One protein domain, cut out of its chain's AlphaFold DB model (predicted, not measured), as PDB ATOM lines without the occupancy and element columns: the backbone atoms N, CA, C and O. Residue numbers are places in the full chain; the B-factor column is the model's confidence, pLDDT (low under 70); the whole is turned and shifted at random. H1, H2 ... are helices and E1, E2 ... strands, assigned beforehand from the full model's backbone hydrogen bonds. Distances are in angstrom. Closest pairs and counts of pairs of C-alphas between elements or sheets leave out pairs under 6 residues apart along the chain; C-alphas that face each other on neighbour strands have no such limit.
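AT A GLANCE: This is residues 16 to 26 and 37 to 120 of the 147 residues of an uncharacterized protein of Rhodobacter sp. SGA-6-6 (UniProt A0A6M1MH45). A strongly twisted four-strand sheet curls round helix H1; the long helix H2 packs across H1, its residues 107 to 118 sticking out. Along 95 printed residues come E1, E2, E3, H1, E4, H2; the class is mixed, as is the sheet, ordered E3, E2, E1, E4. It is compact: radius of gyration of the C-alphas 14.0 A, spans 46, 34 and 20 A.

HOW THE PARTS SIT: Start at E1, residues 16 to 22, parallel to E4, residues 77 to 82; N 18 and O 79 are within hydrogen-bond range, 2.9 A. E2, residues 41 to 45, and E3, residues 50 to 55, form a hairpin; N 43 and O 52 are 2.8 A apart. H2, residues 95 to 118, touches H1, residues 58 to 68, with residues 95 to 106 alone, about perpendicular at 87 degrees; the closest C-alphas, of His 64 and Ala 99, are 4.2 A apart. Every O i to N i+4 pair is within range in H1, 18 of 20 in H2.

IN THESE COORDINATES: Find C-alpha 16 at (42.707, 167.422, 16.124); H2 runs 34.2 A to C-alpha 118 at (49.528, 149.721, 50.028).

THE WHOLE: Residues 27 to 36 are cut out, C-alphas 26 and 37 lying 8.8 A apart; residues 119 to 120 are under pLDDT 70.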
ATOM      1  N   VAL A  16      41.478 167.585  15.349       94.88
ATOM      2  CA  VAL A  16      42.707 167.422  16.124       94.88
ATOM      3  C   VAL A  16      43.310 166.063  15.821       94.88
ATOM      4  O   VAL A  16      42.668 165.020  15.951       94.88
ATOM      5  N   ARG A  17      44.582 166.067  15.438       96.69
ATOM      6  CA  ARG A  17      45.329 164.852  15.143       96.69
ATOM      7  C   ARG A  17      46.279 164.523  16.283       96.69
ATOM      8  O   ARG A  17      47.163 165.311  16.611       96.69
ATOM      9  N   ILE A  18      46.106 163.335  16.853       98.12
ATOM     10  CA  ILE A  18      47.095 162.717  17.733       98.12
ATOM     11  C   ILE A  18      48.062 161.929  16.850       98.12
ATOM     12  O   ILE A  18      47.642 161.111  16.029       98.12
ATOM     13  N   VAL A  19      49.358 162.161  17.015       98.38
ATOM     14  CA  VAL A  19      50.419 161.430  16.323       98.38
ATOM     15  C   VAL A  19      50.943 160.328  17.240       98.38
ATOM     16  O   VAL A  19      51.384 160.602  18.350       98.38
ATOM     17  N   ALA A  20      50.894 159.076  16.793       98.25
ATOM     18  CA  ALA A  20      51.497 157.941  17.483       98.25
ATOM     19  C   ALA A  20      52.910 157.691  16.949       98.25
ATOM     20  O   ALA A  20      53.076 157.168  15.843       98.25
ATOM     21  N   ARG A  21      53.929 158.009  17.749       98.00
ATOM     22  CA  ARG A  21      55.322 157.639  17.468       98.00
ATOM     23  C   ARG A  21      55.672 156.347  18.179       98.00
ATOM     24  O   ARG A  21      55.403 156.184  19.365       98.00
ATOM     25  N   ARG A  22      56.272 155.404  17.457       95.69
ATOM     26  CA  ARG A  22      56.601 154.096  18.026       95.69
ATOM     27  C   ARG A  22      57.713 154.232  19.060       95.69
ATOM     28  O   ARG A  22      58.784 154.733  18.731       95.69
ATOM     29  N   VAL A  23      57.497 153.697  20.262       93.31
ATOM     30  CA  VAL A  23      58.583 153.537  21.234       93.31
ATOM     31  C   VAL A  23      59.450 152.354  20.788       93.31
ATOM     32  O   VAL A  23      58.909 151.260  20.568       93.31
ATOM     33  N   PRO A  24      60.773 152.538  20.614       87.81
ATOM     34  CA  PRO A  24      61.665 151.446  20.252       87.81
ATOM     35  C   PRO A  24      61.580 150.300  21.258       87.81
ATOM     36  O   PRO A  24      61.466 150.510  22.466       87.81
ATOM     37  N   TRP A  25      61.654 149.066  20.761       83.19
ATOM     38  CA  TRP A  25      61.737 147.913  21.648       83.19
ATOM     39  C   TRP A  25      63.021 147.979  22.480       83.19
ATOM     40  O   TRP A  25      64.081 148.251  21.909       83.19
ATOM     41  N   PRO A  26      62.966 147.653  23.782       75.69
ATOM     42  CA  PRO A  26      64.174 147.541  24.577       75.69
ATOM     43  C   PRO A  26      65.055 146.424  24.014       75.69
ATOM     44  O   PRO A  26      64.565 145.338  23.649       75.69
ATOM     45  N   LEU A  37      56.666 141.611  26.098       73.56
ATOM     46  CA  LEU A  37      56.832 142.745  25.201       73.56
ATOM     47  C   LEU A  37      55.473 143.214  24.687       73.56
ATOM     48  O   LEU A  37      54.805 142.502  23.939       73.56
ATOM     49  N   ARG A  38      55.082 144.435  25.051       83.38
ATOM     50  CA  ARG A  38      53.901 145.101  24.499       83.38
ATOM     51  C   ARG A  38      54.311 146.265  23.619       83.38
ATOM     52  O   ARG A  38      55.232 147.004  23.959       83.38
ATOM     53  N   LEU A  39      53.636 146.410  22.481       89.00
ATOM     54  CA  LEU A  39      53.870 147.525  21.573       89.00
ATOM     55  C   LEU A  39      53.375 148.810  22.238       89.00
ATOM     56  O   LEU A  39      52.221 148.882  22.656       89.00
ATOM     57  N   ARG A  40      54.252 149.806  22.342       93.25
ATOM     58  CA  ARG A  40      53.962 151.085  22.992       93.25
ATOM     59  C   ARG A  40      54.269 152.244  22.051       93.25
ATOM     60  O   ARG A  40      55.107 152.131  21.153       93.25
ATOM     61  N   TRP A  41      53.584 153.349  22.293       97.00
ATOM     62  CA  TRP A  41      53.612 154.555  21.484       97.00
ATOM     63  C   TRP A  41      53.728 155.782  22.378       97.00
ATOM     64  O   TRP A  41      53.071 155.849  23.413       97.00
ATOM     65  N   ASP A  42      54.501 156.766  21.947       98.06
ATOM     66  CA  ASP A  42      54.326 158.131  22.417       98.06
ATOM     67  C   ASP A  42      53.131 158.723  21.671       98.06
ATOM     68  O   ASP A  42      53.073 158.664  20.439       98.06
ATOM     69  N   ALA A  43      52.169 159.271  22.405       98.19
ATOM     70  CA  ALA A  43      51.083 160.056  21.841       98.19
ATOM     71  C   ALA A  43      51.496 161.527  21.856       98.19
ATOM     72  O   ALA A  43      51.782 162.073  22.923       98.19
ATOM     73  N   LEU A  44      51.523 162.163  20.688       98.31
ATOM     74  CA  LEU A  44      51.904 163.560  20.514       98.31
ATOM     75  C   LEU A  44      50.775 164.359  19.857       98.31
ATOM     76  O   LEU A  44      49.908 163.798  19.190       98.31
ATOM     77  N   THR A  45      50.797 165.676  20.012       96.62
ATOM     78  CA  THR A  45      50.052 166.599  19.151       96.62
ATOM     79  C   THR A  45      50.706 166.697  17.767       96.62
ATOM     80  O   THR A  45      51.847 166.276  17.567       96.62
ATOM     81  N   GLU A  46      50.005 167.293  16.801       93.69
ATOM     82  CA  GLU A  46      50.537 167.507  15.447       93.69
ATOM     83  C   GLU A  46      51.767 168.435  15.409       93.69
ATOM     84  O   GLU A  46      52.636 168.252  14.562       93.69
ATOM     85  N   ASP A  47      51.901 169.366  16.362       93.25
ATOM     86  CA  ASP A  47      53.099 170.204  16.536       93.25
ATOM     87  C   ASP A  47      54.219 169.521  17.351       93.25
ATOM     88  O   ASP A  47      55.232 170.145  17.661       93.25
ATOM     89  N   GLY A  48      54.062 168.237  17.688       93.75
ATOM     90  CA  GLY A  48      55.101 167.418  18.315       93.75
ATOM     91  C   GLY A  48      55.184 167.511  19.840       93.75
ATOM     92  O   GLY A  48      56.160 167.029  20.420       93.75
ATOM     93  N   ARG A  49      54.189 168.091  20.524       96.31
ATOM     94  CA  ARG A  49      54.142 168.100  21.997       96.31
ATOM     95  C   ARG A  49      53.701 166.741  22.512       96.31
ATOM     96  O   ARG A  49      52.721 166.180  22.036       96.31
ATOM     97  N   LEU A  50      54.405 166.225  23.511       97.75
ATOM     98  CA  LEU A  50      54.067 164.952  24.138       97.75
ATOM     99  C   LEU A  50      52.784 165.085  24.972       97.75
ATOM    100  O   LEU A  50      52.705 165.938  25.852       97.75
ATOM    101  N   LEU A  51      51.808 164.216  24.711       96.94
ATOM    102  CA  LEU A  51      50.582 164.066  25.498       96.94
ATOM    103  C   LEU A  51      50.708 162.901  26.483       96.94
ATOM    104  O   LEU A  51      50.373 163.033  27.656       96.94
ATOM    105  N   VAL A  52      51.177 161.746  25.999       96.94
ATOM    106  CA  VAL A  52      51.324 160.523  26.801       96.94
ATOM    107  C   VAL A  52      52.571 159.770  26.361       96.94
ATOM    108  O   VAL A  52      52.713 159.438  25.187       96.94
ATOM    109  N   GLU A  53      53.447 159.455  27.309       96.25
ATOM    110  CA  GLU A  53      54.636 158.636  27.070       96.25
ATOM    111  C   GLU A  53      54.297 157.140  27.110       96.25
ATOM    112  O   GLU A  53      53.584 156.674  28.006       96.25
ATOM    113  N   ALA A  54      54.835 156.377  26.153       93.50
ATOM    114  CA  ALA A  54      54.799 154.916  26.134       93.50
ATOM    115  C   ALA A  54      53.430 154.296  26.510       93.50
ATOM    116  O   ALA A  54      53.305 153.524  27.462       93.50
ATOM    117  N   THR A  55      52.377 154.565  25.751       94.25
ATOM    118  CA  THR A  55      51.056 153.941  25.923       94.25
ATOM    119  C   THR A  55      50.769 152.872  24.865       94.25
ATOM    120  O   THR A  55      51.218 152.954  23.728       94.25
ATOM    121  N   GLU A  56      50.000 151.846  25.231       94.62
ATOM    122  CA  GLU A  56      49.438 150.869  24.283       94.62
ATOM    123  C   GLU A  56      48.253 151.452  23.489       94.62
ATOM    124  O   GLU A  56      47.891 150.919  22.442       94.62
ATOM    125  N   HIS A  57      47.647 152.547  23.967       96.56
ATOM    126  CA  HIS A  57      46.423 153.117  23.402       96.56
ATOM    127  C   HIS A  57      46.550 154.639  23.206       96.56
ATOM    128  O   HIS A  57      45.907 155.413  23.921       96.56
ATOM    129  N   PRO A  58      47.364 155.089  22.235       97.56
ATOM    130  CA  PRO A  58      47.693 156.505  22.057       97.56
ATOM    131  C   PRO A  58      46.478 157.396  21.775       97.56
ATOM    132  O   PRO A  58      46.435 158.520  22.263       97.56
ATOM    133  N   LEU A  59      45.470 156.895  21.052       97.75
ATOM    134  CA  LEU A  59      44.260 157.664  20.747       97.75
ATOM    135  C   LEU A  59      43.455 157.997  22.010       97.75
ATOM    136  O   LEU A  59      43.185 159.162  22.270       97.75
ATOM    137  N   VAL A  60      43.076 156.987  22.797       98.06
ATOM    138  CA  VAL A  60      42.179 157.186  23.951       98.06
ATOM    139  C   VAL A  60      42.894 157.850  25.125       98.06
ATOM    140  O   VAL A  60      42.334 158.754  25.741       98.06
ATOM    141  N   ASP A  61      44.144 157.460  25.399       97.62
ATOM    142  CA  ASP A  61      44.931 158.063  26.476       97.62
ATOM    143  C   ASP A  61      45.289 159.522  26.108       97.62
ATOM    144  O   ASP A  61      45.162 160.416  26.944       97.62
ATOM    145  N   GLY A  62      45.656 159.794  24.848       97.31
ATOM    146  CA  GLY A  62      45.923 161.153  24.365       97.31
ATOM    147  C   GLY A  62      44.672 162.038  24.336       97.31
ATOM    148  O   GLY A  62      44.724 163.181  24.785       97.31
ATOM    149  N   ALA A  63      43.524 161.509  23.895       97.94
ATOM    150  CA  ALA A  63      42.242 162.218  23.925       97.94
ATOM    151  C   ALA A  63      41.840 162.624  25.351       97.94
ATOM    152  O   ALA A  63      41.365 163.737  25.573       97.94
ATOM    153  N   HIS A  64      42.073 161.749  26.332       97.94
ATOM    154  CA  HIS A  64      41.827 162.075  27.733       97.94
ATOM    155  C   HIS A  64      42.686 163.250  28.218       97.94
ATOM    156  O   HIS A  64      42.155 164.147  28.873       97.94
ATOM    157  N   VAL A  65      43.977 163.294  27.870       97.19
ATOM    158  CA  VAL A  65      44.865 164.424  28.213       97.19
ATOM    159  C   VAL A  65      44.416 165.716  27.531       97.19
ATOM    160  O   VAL A  65      44.325 166.757  28.181       97.19
ATOM    161  N   LEU A  66      44.065 165.653  26.245       96.50
ATOM    162  CA  LEU A  66      43.570 166.812  25.499       96.50
ATOM    163  C   LEU A  66      42.299 167.412  26.121       96.50
ATOM    164  O   LEU A  66      42.175 168.632  26.228       96.50
ATOM    165  N   LEU A  67      41.373 166.564  26.568       96.25
ATOM    166  CA  LEU A  67      40.142 167.016  27.213       96.25
ATOM    167  C   LEU A  67      40.395 167.539  28.636       96.25
ATOM    168  O   LEU A  67      39.954 168.629  28.983       96.25
ATOM    169  N   SER A  68      41.090 166.762  29.470       95.88
ATOM    170  CA  SER A  68      41.200 167.030  30.912       95.88
ATOM    171  C   SER A  68      42.282 168.044  31.288       95.88
ATOM    172  O   SER A  68      42.102 168.784  32.251       95.88
ATOM    173  N   GLN A  69      43.395 168.085  30.550       93.88
ATOM    174  CA  GLN A  69      44.553 168.925  30.880       93.88
ATOM    175  C   GLN A  69      44.681 170.120  29.936       93.88
ATOM    176  O   GLN A  69      45.013 171.214  30.379       93.88
ATOM    177  N   HIS A  70      44.394 169.933  28.644       91.44
ATOM    178  CA  HIS A  70      44.444 171.024  27.661       91.44
ATOM    179  C   HIS A  70      43.107 171.766  27.515       91.44
ATOM    180  O   HIS A  70      43.065 172.801  26.851       91.44
ATOM    181  N   GLY A  71      42.027 171.263  28.127       92.69
ATOM    182  CA  GLY A  71      40.723 171.926  28.149       92.69
ATOM    183  C   GLY A  71      40.082 172.079  26.769       92.69
ATOM    184  O   GLY A  71      39.332 173.031  26.553       92.69
ATOM    185  N   LEU A  72      40.397 171.188  25.820       94.06
ATOM    186  CA  LEU A  72      39.798 171.255  24.490       94.06
ATOM    187  C   LEU A  72      38.286 170.966  24.543       94.06
ATOM    188  O   LEU A  72      37.851 170.141  25.351       94.06
ATOM    189  N   PRO A  73      37.478 171.597  23.670       94.94
ATOM    190  CA  PRO A  73      36.043 171.339  23.601       94.94
ATOM    191  C   PRO A  73      35.739 169.864  23.326       94.94
ATOM    192  O   PRO A  73      36.348 169.235  22.462       94.94
ATOM    193  N   GLY A  74      34.777 169.299  24.055       92.69
ATOM    194  CA  GLY A  74      34.440 167.879  23.943       92.69
ATOM    195  C   GLY A  74      33.818 167.480  22.599       92.69
ATOM    196  O   GLY A  74      33.911 166.319  22.206       92.69
ATOM    197  N   ASP A  75      33.183 168.412  21.896       94.06
ATOM    198  CA  ASP A  75      32.594 168.242  20.561       94.06
ATOM    199  C   ASP A  75      33.625 168.326  19.425       94.06
ATOM    200  O   ASP A  75      33.321 167.963  18.289       94.06
ATOM    201  N   MET A  76      34.856 168.746  19.726       94.75
ATOM    202  CA  MET A  76      35.949 168.775  18.763       94.75
ATOM    203  C   MET A  76      36.249 167.368  18.241       94.75
ATOM    204  O   MET A  76      36.283 166.398  18.999       94.75
ATOM    205  N   MET A  77      36.484 167.252  16.939       96.25
ATOM    206  CA  MET A  77      36.760 165.963  16.309       96.25
ATOM    207  C   MET A  77      38.229 165.590  16.503       96.25
ATOM    208  O   MET A  77      39.110 166.404  16.240       96.25
ATOM    209  N   VAL A  78      38.503 164.357  16.924       96.56
ATOM    210  CA  VAL A  78      39.856 163.824  17.126       96.56
ATOM    211  C   VAL A  78      40.082 162.558  16.304       96.56
ATOM    212  O   VAL A  78      39.173 161.743  16.128       96.56
ATOM    213  N   THR A  79      41.303 162.373  15.809       97.56
ATOM    214  CA  THR A  79      41.750 161.138  15.147       97.56
ATOM    215  C   THR A  79      43.201 160.796  15.503       97.56
ATOM    216  O   THR A  79      43.897 161.580  16.152       97.56
ATOM    217  N   LEU A  80      43.663 159.616  15.082       98.06
ATOM    218  CA  LEU A  80      45.044 159.159  15.227       98.06
ATOM    219  C   LEU A  80      45.724 159.057  13.865       98.06
ATOM    220  O   LEU A  80      45.163 158.488  12.930       98.06
ATOM    221  N   ARG A  81      46.982 159.475  13.794       97.75
ATOM    222  CA  ARG A  81      47.902 159.155  12.704       97.75
ATOM    223  C   ARG A  81      49.159 158.519  13.278       97.75
ATOM    224  O   ARG A  81      49.691 158.999  14.270       97.75
ATOM    225  N   HIS A  82      49.663 157.466  12.653       97.62
ATOM    226  CA  HIS A  82      50.984 156.946  12.999       97.62
ATOM    227  C   HIS A  82      52.072 157.833  12.383       97.62
ATOM    228  O   HIS A  82      51.918 158.303  11.257       97.62
ATOM    229  N   GLU A  83      53.165 158.076  13.105       96.19
ATOM    230  CA  GLU A  83      54.280 158.881  12.596       96.19
ATOM    231  C   GLU A  83      54.777 158.337  11.243       96.19
ATOM    232  O   GLU A  83      54.978 157.133  11.075       96.19
ATOM    233  N   GLY A  84      54.915 159.227  10.255       93.19
ATOM    234  CA  GLY A  84      55.296 158.873   8.882       93.19
ATOM    235  C   GLY A  84      54.167 158.313   8.004       93.19
ATOM    236  O   GLY A  84      54.385 158.102   6.812       93.19
ATOM    237  N   ALA A  85      52.959 158.096   8.533       93.25
ATOM    238  CA  ALA A  85      51.819 157.679   7.722       93.25
ATOM    239  C   ALA A  85      51.243 158.851   6.908       93.25
ATOM    240  O   ALA A  85      51.121 159.973   7.395       93.25
ATOM    241  N   ALA A  86      50.823 158.569   5.672       92.25
ATOM    242  CA  ALA A  86      50.192 159.556   4.791       92.25
ATOM    243  C   ALA A  86      48.707 159.814   5.114       92.25
ATOM    244  O   ALA A  86      48.119 160.761   4.596       92.25
ATOM    245  N   HIS A  87      48.087 158.964   5.935       91.81
ATOM    246  CA  HIS A  87      46.660 159.002   6.240       91.81
ATOM    247  C   HIS A  87      46.397 158.753   7.724       91.81
ATOM    248  O   HIS A  87      47.238 158.210   8.448       91.81
ATOM    249  N   ASP A  88      45.204 159.141   8.164       95.25
ATOM    250  CA  ASP A  88      44.739 158.915   9.528       95.25
ATOM    251  C   ASP A  88      44.208 157.489   9.666       95.25
ATOM    252  O   ASP A  88      43.571 156.947   8.766       95.25
ATOM    253  N   SER A  89      44.500 156.861  10.799       92.00
ATOM    254  CA  SER A  89      44.187 155.455  11.055       92.00
ATOM    255  C   SER A  89      42.741 155.226  11.488       92.00
ATOM    256  O   SER A  89      42.276 154.091  11.458       92.00
ATOM    257  N   PHE A  90      42.023 156.283  11.878       91.69
ATOM    258  CA  PHE A  90      40.620 156.206  12.280       91.69
ATOM    259  C   PHE A  90      39.802 157.334  11.655       91.69
ATOM    260  O   PHE A  90      40.306 158.423  11.373       91.69
ATOM    261  N   VAL A  91      38.505 157.080  11.488       93.12
ATOM    262  CA  VAL A  91      37.537 158.142  11.198       93.12
ATOM    263  C   VAL A  91      37.504 159.095  12.400       93.12
ATOM    264  O   VAL A  91      37.456 158.597  13.530       93.12
ATOM    265  N   PRO A  92      37.540 160.425  12.196       95.38
ATOM    266  CA  PRO A  92      37.437 161.380  13.291       95.38
ATOM    267  C   PRO A  92      36.185 161.148  14.144       95.38
ATOM    268  O   PRO A  92      35.107 160.874  13.616       95.38
ATOM    269  N   GLN A  93      36.323 161.277  15.462       95.62
ATOM    270  CA  GLN A  93      35.235 161.103  16.430       95.62
ATOM    271  C   GLN A  93      35.226 162.253  17.446       95.62
ATOM    272  O   GLN A  93      36.283 162.827  17.696       95.62
ATOM    273  N   PRO A  94      34.079 162.583  18.067       96.06
ATOM    274  CA  PRO A  94      34.027 163.591  19.122       96.06
ATOM    275  C   PRO A  94      34.969 163.267  20.286       96.06
ATOM    276  O   PRO A  94      34.963 162.149  20.815       96.06
ATOM    277  N   LEU A  95      35.744 164.260  20.719       96.38
ATOM    278  CA  LEU A  95      36.783 164.128  21.737       96.38
ATOM    279  C   LEU A  95      36.249 163.521  23.037       96.38
ATOM    280  O   LEU A  95      36.877 162.620  23.589       96.38
ATOM    281  N   HIS A  96      35.079 163.960  23.504       96.50
ATOM    282  CA  HIS A  96      34.482 163.465  24.748       96.50
ATOM    283  C   HIS A  96      34.176 161.959  24.717       96.50
ATOM    284  O   HIS A  96      34.330 161.289  25.739       96.50
ATOM    285  N   LEU A  97      33.793 161.410  23.559       96.12
ATOM    286  CA  LEU A  97      33.502 159.980  23.419       96.12
ATOM    287  C   LEU A  97      34.784 159.151  23.497       96.12
ATOM    288  O   LEU A  97      34.840 158.150  24.210       96.12
ATOM    289  N   VAL A  98      35.832 159.600  22.808       96.88
ATOM    290  CA  VAL A  98      37.137 158.927  22.801       96.88
ATOM    291  C   VAL A  98      37.814 159.032  24.176       96.88
ATOM    292  O   VAL A  98      38.350 158.048  24.693       96.88
ATOM    293  N   ALA A  99      37.744 160.206  24.808       96.69
ATOM    294  CA  ALA A  99      38.331 160.482  26.116       96.69
ATOM    295  C   ALA A  99      37.686 159.681  27.261       96.69
ATOM    296  O   ALA A  99      38.362 159.396  28.250       96.69
ATOM    297  N   ALA A 100      36.416 159.280  27.141       95.25
ATOM    298  CA  ALA A 100      35.728 158.485  28.161       95.25
ATOM    299  C   ALA A 100      36.363 157.094  28.373       95.25
ATOM    300  O   ALA A 100      36.362 156.569  29.488       95.25
ATOM    301  N   GLU A 101      36.933 156.480  27.330       92.94
ATOM    302  CA  GLU A 101      37.727 155.252  27.479       92.94
ATOM    303  C   GLU A 101      39.063 155.542  28.174       92.94
ATOM    304  O   GLU A 101      39.432 154.840  29.116       92.94
ATOM    305  N   GLY A 102      39.759 156.611  27.778       88.00
ATOM    306  CA  GLY A 102      41.014 157.022  28.414       88.00
ATOM    307  C   GLY A 102      40.857 157.327  29.909       88.00
ATOM    308  O   GLY A 102      41.690 156.901  30.708       88.00
ATOM    309  N   ALA A 103      39.752 157.968  30.308       91.06
ATOM    310  CA  ALA A 103      39.431 158.250  31.708       91.06
ATOM    311  C   ALA A 103      39.294 156.964  32.545       91.06
ATOM    312  O   ALA A 103      39.978 156.807  33.556       91.06
ATOM    313  N   ARG A 104      38.506 155.986  32.072       92.62
ATOM    314  CA  ARG A 104      38.347 154.678  32.743       92.62
ATOM    315  C   ARG A 104      39.680 153.952  32.919       92.62
ATOM    316  O   ARG A 104      39.935 153.317  33.943       92.62
ATOM    317  N   ARG A 105      40.564 154.051  31.923       91.69
ATOM    318  CA  ARG A 105      41.907 153.460  31.986       91.69
ATOM    319  C   ARG A 105      42.813 154.187  32.975       91.69
ATOM    320  O   ARG A 105      43.564 153.523  33.690       91.69
ATOM    321  N   ALA A 106      42.756 155.516  33.021       88.00
ATOM    322  CA  ALA A 106      43.513 156.320  33.976       88.00
ATOM    323  C   ALA A 106      43.122 155.976  35.423       88.00
ATOM    324  O   ALA A 106      44.000 155.713  36.245       88.00
ATOM    325  N   GLU A 107      41.823 155.849  35.704       89.12
ATOM    326  CA  GLU A 107      41.302 155.390  36.998       89.12
ATOM    327  C   GLU A 107      41.804 153.983  37.356       89.12
ATOM    328  O   GLU A 107      42.281 153.747  38.468       89.12
ATOM    329  N   GLY A 108      41.769 153.047  36.400       86.00
ATOM    330  CA  GLY A 108      42.289 151.691  36.592       86.00
ATOM    331  C   GLY A 108      43.787 151.662  36.921       86.00
ATOM    332  O   GLY A 108      44.206 150.948  37.837       86.00
ATOM    333  N   LYS A 109      44.599 152.469  36.220       83.12
ATOM    334  CA  LYS A 109      46.039 152.618  36.497       83.12
ATOM    335  C   LYS A 109      46.276 153.223  37.884       83.12
ATOM    336  O   LYS A 109      47.115 152.705  38.620       83.12
ATOM    337  N   ALA A 110      45.525 154.260  38.258       83.75
ATOM    338  CA  ALA A 110      45.621 154.896  39.571       83.75
ATOM    339  C   ALA A 110      45.277 153.917  40.703       83.75
ATOM    340  O   ALA A 110      46.043 153.781  41.657       83.75
ATOM    341  N   ARG A 111      44.190 153.149  40.558       85.31
ATOM    342  CA  ARG A 111      43.788 152.123  41.530       85.31
ATOM    343  C   ARG A 111      44.834 151.014  41.677       85.31
ATOM    344  O   ARG A 111      45.110 150.573  42.792       85.31
ATOM    345  N   LEU A 112      45.428 150.560  40.569       82.19
ATOM    346  CA  LEU A 112      46.495 149.554  40.597       82.19
ATOM    347  C   LEU A 112      47.763 150.090  41.278       82.19
ATOM    348  O   LEU A 112      48.380 149.372  42.063       82.19
ATOM    349  N   ALA A 113      48.139 151.341  41.000       83.06
ATOM    350  CA  ALA A 113      49.272 151.998  41.646       83.06
ATOM    351  C   ALA A 113      49.050 152.142  43.159       83.06
ATOM    352  O   ALA A 113      49.933 151.798  43.941       83.06
ATOM    353  N   GLU A 114      47.852 152.554  43.579       83.19
ATOM    354  CA  GLU A 114      47.475 152.655  44.990       83.19
ATOM    355  C   GLU A 114      47.501 151.285  45.690       83.19
ATOM    356  O   GLU A 114      48.005 151.156  46.804       83.19
ATOM    357  N   MET A 115      47.005 150.230  45.036       80.88
ATOM    358  CA  MET A 115      47.068 148.867  45.575       80.88
ATOM    359  C   MET A 115      48.513 148.382  45.757       80.88
ATOM    360  O   MET A 115      48.817 147.778  46.784       80.88
ATOM    361  N   ARG A 116      49.411 148.679  44.807       77.06
ATOM    362  CA  ARG A 116      50.848 148.372  44.926       77.06
ATOM    363  C   ARG A 116      51.522 149.175  46.035       77.06
ATOM    364  O   ARG A 116      52.322 148.620  46.774       77.06
ATOM    365  N   ALA A 117      51.173 150.452  46.180       78.81
ATOM    366  CA  ALA A 117      51.704 151.301  47.241       78.81
ATOM    367  C   ALA A 117      51.263 150.838  48.641       78.81
ATOM    368  O   ALA A 117      52.030 150.961  49.591       78.81
ATOM    369  N   ARG A 118      50.049 150.280  48.768       78.69
ATOM    370  CA  ARG A 118      49.528 149.721  50.028       78.69
ATOM    371  C   ARG A 118      50.125 148.366  50.414       78.69
ATOM    372  O   ARG A 118      50.094 148.036  51.592       78.69
ATOM    373  N   HIS A 119      50.645 147.609  49.449       69.38
ATOM    374  CA  HIS A 119      51.241 146.286  49.665       69.38
ATOM    375  C   HIS A 119      52.617 146.187  49.000       69.38
ATOM    376  O   HIS A 119      52.776 145.447  48.019       69.38
ATOM    377  N   PRO A 120      53.628 146.923  49.500       59.97
ATOM    378  CA  PRO A 120      54.983 146.837  48.968       59.97
ATOM    379  C   PRO A 120      55.550 145.410  49.070       59.97
ATOM    380  O   PRO A 120      56.318 145.003  48.199       59.97
TER     381      PRO A 120